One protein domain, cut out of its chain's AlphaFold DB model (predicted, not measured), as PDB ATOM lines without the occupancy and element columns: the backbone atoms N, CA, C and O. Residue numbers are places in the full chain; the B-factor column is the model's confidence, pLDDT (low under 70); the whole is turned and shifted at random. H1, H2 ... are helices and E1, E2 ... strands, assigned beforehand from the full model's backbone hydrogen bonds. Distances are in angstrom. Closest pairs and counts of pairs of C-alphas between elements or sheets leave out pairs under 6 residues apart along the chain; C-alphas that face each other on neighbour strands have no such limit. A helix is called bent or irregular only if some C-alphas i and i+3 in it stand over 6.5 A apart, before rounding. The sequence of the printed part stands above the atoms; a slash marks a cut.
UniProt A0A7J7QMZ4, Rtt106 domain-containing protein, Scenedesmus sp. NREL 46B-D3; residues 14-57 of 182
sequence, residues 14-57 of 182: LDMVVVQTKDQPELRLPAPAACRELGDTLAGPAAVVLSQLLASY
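AT A GLANCE: This is residues 14 to 57 of the 182 residues of the protein "Rtt106 domain-containing protein" of Scenedesmus sp. NREL 46B-D3 (UniProt A0A7J7QMZ4). A short ribbon of two antiparallel strands, E1 and E2, forms one edge of a small flat domain, with helix H1 at one end of the ribbon, where the chain passes from E1 to E2, and helix H2 leading off from the other end and running back toward H1. Before E1, a long stretch with no named element, residues 14 to 25, makes an arm at the side of the domain, its C-alphas 11 to 22 A from the mean of all C-alphas. The printed part has 44 residues with two named helices and two named strands, in the order E1, H1, E2, H2 along the chain; the sheet's order is E1 - E2, and the class is mixed, helices and strands. The whole is only just loose, close to compact, with a radius of gyration of the C-alphas of 11.4 A, and its C-alphas span 30 by 25 by 11 A.

IN THESE COORDINATES: Strand E1 holds residues 26 to 30 and is 13.7 A long from first to last C-alpha; C-alpha 26 is at (163.651, 138.890, 145.312). Strand E2 holds residues 41 to 45 and is 13.2 A long. Helix H2, the longest helix, holds residues 46 to 55 and measures 14.1 A; its last C-alpha, 55, is at (160.048, 125.348, 157.473). Helix H1 holds residues 33 to 38, measures 10.1 A and begins at C-alpha 33 at (172.708, 123.507, 156.504). H1 is irregular: C-alphas 34 and 37 are 7.8 A apart.

HOW THE PARTS SIT: E1 and E2 are antiparallel neighbours, with 167 degrees between their directions. N 27 and O 44 are 2.8 A apart and N 42 and O 29 are 2.9 A apart, both within hydrogen-bond range. The C-alphas of Arg 28 and Ala 43, which face each other, are 4.3 A apart. The closest C-alphas of E2 and H2 are those of Leu 42 and Val 49, 6.2 A apart. The closest of E1 and H2 are those of Leu 27 and Ala 46, 5.2 A apart. H1 and H2 are close but not clearly touching, the closest C-alphas being those of Cys 35 and Leu 53 at 6.9 A. They run opposite ways at a steep tilt of 65 degrees. Every O i to N i+4 pair is within hydrogen-bond range in H2; in H1, 0 of 2 are, while 2 of 3 O i to N i+3 pairs are.

THE WHOLE: The two C-alphas farthest apart are those of Asp 15 and Asp 40, at 33.5 A. The printed part has no cut, and the links E1 to H1, H1 to E2 and E2 to H2 are tight. The mean pLDDT of the printed part is 85.6, and residues 23 to 24 are under 70.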
ATOM      1  N   LEU A  14     154.169 139.495 172.836       82.06
ATOM      2  CA  LEU A  14     154.107 139.594 171.384       82.06
ATOM      3  C   LEU A  14     153.233 138.463 170.840       82.06
ATOM      4  O   LEU A  14     153.644 137.305 170.822       82.06
ATOM      5  N   ASP A  15     152.032 138.821 170.389       79.00
ATOM      6  CA  ASP A  15     151.071 137.873 169.811       79.00
ATOM      7  C   ASP A  15     151.301 137.630 168.310       79.00
ATOM      8  O   ASP A  15     150.882 136.610 167.768       79.00
ATOM      9  N   MET A  16     151.957 138.569 167.620       85.62
ATOM     10  CA  MET A  16     152.205 138.504 166.181       85.62
ATOM     11  C   MET A  16     153.450 139.315 165.808       85.62
ATOM     12  O   MET A  16     153.634 140.437 166.283       85.62
ATOM     13  N   VAL A  17     154.275 138.765 164.914       86.75
ATOM     14  CA  VAL A  17     155.373 139.478 164.249       86.75
ATOM     15  C   VAL A  17     154.957 139.741 162.808       86.75
ATOM     16  O   VAL A  17     154.688 138.807 162.061       86.75
ATOM     17  N   VAL A  18     154.899 141.015 162.421       87.31
ATOM     18  CA  VAL A  18     154.586 141.425 161.048       87.31
ATOM     19  C   VAL A  18     155.881 141.832 160.359       87.31
ATOM     20  O   VAL A  18     156.550 142.769 160.795       87.31
ATOM     21  N   VAL A  19     156.230 141.132 159.281       86.25
ATOM     22  CA  VAL A  19     157.385 141.457 158.440       86.25
ATOM     23  C   VAL A  19     156.875 142.156 157.189       86.25
ATOM     24  O   VAL A  19     156.235 141.539 156.344       86.25
ATOM     25  N   GLN A  20     157.151 143.451 157.078       83.38
ATOM     26  CA  GLN A  20     156.836 144.222 155.883       83.38
ATOM     27  C   GLN A  20     158.069 144.289 154.986       83.38
ATOM     28  O   GLN A  20     159.142 144.716 155.418       83.38
ATOM     29  N   THR A  21     157.914 143.886 153.731       78.81
ATOM     30  CA  THR A  21     158.973 143.971 152.725       78.81
ATOM     31  C   THR A  21     158.673 145.081 151.719       78.81
ATOM     32  O   THR A  21     157.562 145.607 151.669       78.81
ATOM     33  N   LYS A  22     159.676 145.456 150.914       81.00
ATOM     34  CA  LYS A  22     159.449 146.306 149.734       81.00
ATOM     35  C   LYS A  22     158.566 145.573 148.717       81.00
ATOM     36  O   LYS A  22     158.344 144.374 148.856       81.00
ATOM     37  N   ASP A  23     158.080 146.292 147.713       67.81
ATOM     38  CA  ASP A  23     157.391 145.665 146.587       67.81
ATOM     39  C   ASP A  23     158.381 144.794 145.790       67.81
ATOM     40  O   ASP A  23     159.524 145.202 145.573       67.81
ATOM     41  N   GLN A  24     157.967 143.573 145.449       68.25
ATOM     42  CA  GLN A  24     158.763 142.539 144.763       68.25
ATOM     43  C   GLN A  24     160.222 142.358 145.245       68.25
ATOM     44  O   GLN A  24     161.161 142.458 144.451       68.25
ATOM     45  N   PRO A  25     160.484 142.057 146.530       75.62
ATOM     46  CA  PRO A  25     161.838 141.759 146.957       75.62
ATOM     47  C   PRO A  25     162.152 140.326 146.548       75.62
ATOM     48  O   PRO A  25     161.666 139.376 147.163       75.62
ATOM     49  N   GLU A  26     162.973 140.160 145.522       86.06
ATOM     50  CA  GLU A  26     163.651 138.890 145.312       86.06
ATOM     51  C   GLU A  26     164.785 138.770 146.328       86.06
ATOM     52  O   GLU A  26     165.637 139.652 146.463       86.06
ATOM     53  N   LEU A  27     164.781 137.674 147.078       88.25
ATOM     54  CA  LEU A  27     165.887 137.295 147.939       88.25
ATOM     55  C   LEU A  27     166.681 136.203 147.249       88.25
ATOM     56  O   LEU A  27     166.114 135.302 146.639       88.25
ATOM     57  N   ARG A  28     168.002 136.274 147.387       91.06
ATOM     58  CA  ARG A  28     168.920 135.210 147.000       91.06
ATOM     59  C   ARG A  28     169.973 135.064 148.083       91.06
ATOM     60  O   ARG A  28     170.729 136.002 148.324       91.06
ATOM     61  N   LEU A  29     170.021 133.909 148.735       90.38
ATOM     62  CA  LEU A  29     170.998 133.635 149.787       90.38
ATOM     63  C   LEU A  29     171.468 132.175 149.775       90.38
ATOM     64  O   LEU A  29     170.707 131.296 149.365       90.38
ATOM     65  N   PRO A  30     172.701 131.898 150.233       91.69
ATOM     66  CA  PRO A  30     173.169 130.531 150.423       91.69
ATOM     67  C   PRO A  30     172.241 129.771 151.370       91.69
ATOM     68  O   PRO A  30     171.896 130.284 152.437       91.69
ATOM     69  N   ALA A  31     171.845 128.556 150.999       89.19
ATOM     70  CA  ALA A  31     170.972 127.750 151.839       89.19
ATOM     71  C   ALA A  31     171.699 127.360 153.144       89.19
ATOM     72  O   ALA A  31     172.816 126.826 153.094       89.19
ATOM     73  N   PRO A  32     171.094 127.598 154.323       87.19
ATOM     74  CA  PRO A  32     171.615 127.070 155.578       87.19
ATOM     75  C   PRO A  32     171.722 125.545 155.541       87.19
ATOM     76  O   PRO A  32     171.026 124.888 154.769       87.19
ATOM     77  N   ALA A  33     172.541 124.963 156.423       86.88
ATOM     78  CA  ALA A  33     172.708 123.507 156.504       86.88
ATOM     79  C   ALA A  33     171.364 122.760 156.625       86.88
ATOM     80  O   ALA A  33     171.188 121.733 155.979       86.88
ATOM     81  N   ALA A  34     170.412 123.326 157.377       82.94
ATOM     82  CA  ALA A  34     169.067 122.782 157.574       82.94
ATOM     83  C   ALA A  34     168.172 122.820 156.315       82.94
ATOM     84  O   ALA A  34     167.175 122.112 156.262       82.94
ATOM     85  N   CYS A  35     168.525 123.611 155.296       83.75
ATOM     86  CA  CYS A  35     167.763 123.753 154.052       83.75
ATOM     87  C   CYS A  35     168.482 123.160 152.832       83.75
ATOM     88  O   CYS A  35     168.016 123.361 151.714       83.75
ATOM     89  N   ARG A  36     169.624 122.476 153.000       79.56
ATOM     90  CA  ARG A  36     170.453 122.014 151.867       79.56
ATOM     91  C   ARG A  36     169.733 121.062 150.914       79.56
ATOM     92  O   ARG A  36     170.081 121.012 149.740       79.56
ATOM     93  N   GLU A  37     168.718 120.347 151.390       83.06
ATOM     94  CA  GLU A  37     167.870 119.488 150.553       83.06
ATOM     95  C   GLU A  37     167.080 120.281 149.494       83.06
ATOM     96  O   GLU A  37     166.714 119.732 148.459       83.06
ATOM     97  N   LEU A  38     166.875 121.587 149.709       82.25
ATOM     98  CA  LEU A  38     166.233 122.510 148.766       82.25
ATOM     99  C   LEU A  38     167.223 123.116 147.747       82.25
ATOM    100  O   LEU A  38     166.825 123.933 146.918       82.25
ATOM    101  N   GLY A  39     168.503 122.728 147.805       88.00
ATOM    102  CA  GLY A  39     169.592 123.225 146.963       88.00
ATOM    103  C   GLY A  39     170.581 124.130 147.707       88.00
ATOM    104  O   GLY A  39     170.370 124.506 148.856       88.00
ATOM    105  N   ASP A  40     171.675 124.510 147.041       91.06
ATOM    106  CA  ASP A  40     172.753 125.318 147.644       91.06
ATOM    107  C   ASP A  40     172.389 126.802 147.829       91.06
ATOM    108  O   ASP A  40     173.074 127.553 148.527       91.06
ATOM    109  N   THR A  41     171.333 127.272 147.170       92.62
ATOM    110  CA  THR A  41     170.899 128.672 147.194       92.62
ATOM    111  C   THR A  41     169.383 128.732 147.196       92.62
ATOM    112  O   THR A  41     168.742 128.171 146.312       92.62
ATOM    113  N   LEU A  42     168.820 129.476 148.145       90.88
ATOM    114  CA  LEU A  42     167.404 129.825 148.146       90.88
ATOM    115  C   LEU A  42     167.228 131.128 147.370       90.88
ATOM    116  O   LEU A  42     167.911 132.116 147.659       90.88
ATOM    117  N   ALA A  43     166.346 131.121 146.372       92.12
ATOM    118  CA  ALA A  43     166.083 132.271 145.518       92.12
ATOM    119  C   ALA A  43     164.590 132.401 145.194       92.12
ATOM    120  O   ALA A  43     163.919 131.398 144.960       92.12
ATOM    121  N   GLY A  44     164.082 133.632 145.150       91.25
ATOM    122  CA  GLY A  44     162.702 133.932 144.764       91.25
ATOM    123  C   GLY A  44     162.088 135.059 145.594       91.25
ATOM    124  O   GLY A  44     162.814 135.777 146.287       91.25
ATOM    125  N   PRO A  45     160.754 135.223 145.559       89.44
ATOM    126  CA  PRO A  45     160.066 136.224 146.366       89.44
ATOM    127  C   PRO A  45     160.398 136.071 147.852       89.44
ATOM    128  O   PRO A  45     160.425 134.957 148.380       89.44
ATOM    129  N   ALA A  46     160.603 137.188 148.552       88.62
ATOM    130  CA  ALA A  46     161.052 137.181 149.942       88.62
ATOM    131  C   ALA A  46     160.176 136.322 150.858       88.62
ATOM    132  O   ALA A  46     160.700 135.582 151.683       88.62
ATOM    133  N   ALA A  47     158.852 136.376 150.686       85.69
ATOM    134  CA  ALA A  47     157.914 135.569 151.464       85.69
ATOM    135  C   ALA A  47     158.129 134.056 151.263       85.69
ATOM    136  O   ALA A  47     158.058 133.294 152.227       85.69
ATOM    137  N   VAL A  48     158.454 133.626 150.039       87.38
ATOM    138  CA  VAL A  48     158.738 132.219 149.715       87.38
ATOM    139  C   VAL A  48     160.040 131.784 150.376       87.38
ATOM    140  O   VAL A  48     160.062 130.781 151.085       87.38
ATOM    141  N   VAL A  49     161.103 132.574 150.211       89.81
ATOM    142  CA  VAL A  49     162.415 132.270 150.797       89.81
ATOM    143  C   VAL A  49     162.346 132.251 152.329       89.81
ATOM    144  O   VAL A  49     162.895 131.353 152.961       89.81
ATOM    145  N   LEU A  50     161.619 133.189 152.943       88.69
ATOM    146  CA  LEU A  50     161.379 133.196 154.389       88.69
ATOM    147  C   LEU A  50     160.592 131.965 154.847       88.69
ATOM    148  O   LEU A  50     160.943 131.377 155.866       88.69
ATOM    149  N   SER A  51     159.571 131.546 154.097       88.12
ATOM    150  CA  SER A  51     158.788 130.348 154.428       88.12
ATOM    151  C   SER A  51     159.640 129.080 154.354       88.12
ATOM    152  O   SER A  51     159.595 128.263 155.266       88.12
ATOM    153  N   GLN A  52     160.490 128.952 153.329       88.38
ATOM    154  CA  GLN A  52     161.447 127.845 153.197       88.38
ATOM    155  C   GLN A  52     162.450 127.807 154.354       88.38
ATOM    156  O   GLN A  52     162.753 126.741 154.885       88.38
ATOM    157  N   LEU A  53     162.955 128.971 154.769       88.88
ATOM    158  CA  LEU A  53     163.842 129.072 155.926       88.88
ATOM    159  C   LEU A  53     163.123 128.661 157.211       88.88
ATOM    160  O   LEU A  53     163.659 127.854 157.964       88.88
ATOM    161  N   LEU A  54     161.915 129.171 157.458       88.44
ATOM    162  CA  LEU A  54     161.131 128.847 158.652       88.44
ATOM    163  C   LEU A  54     160.752 127.367 158.709       88.44
ATOM    164  O   LEU A  54     160.852 126.768 159.776       88.44
ATOM    165  N   ALA A  55     160.391 126.765 157.574       87.12
ATOM    166  CA  ALA A  55     160.048 125.348 157.473       87.12
ATOM    167  C   ALA A  55     161.172 124.438 157.991       87.12
ATOM    168  O   ALA A  55     160.890 123.421 158.609       87.12
ATOM    169  N   SER A  56     162.441 124.834 157.830       83.69
ATOM    170  CA  SER A  56     163.583 124.059 158.341       83.69
ATOM    171  C   SER A  56     163.717 124.038 159.871       83.69
ATOM    172  O   SER A  56     164.472 123.230 160.408       83.69
ATOM    173  N   TYR A  57     162.993 124.913 160.575       83.38
ATOM    174  CA  TYR A  57     162.999 125.016 162.038       83.38
ATOM    175  C   TYR A  57     161.657 124.635 162.679       83.38
ATOM    176  O   TYR A  57     161.553 124.636 163.906       83.38
TER     177      TYR A  57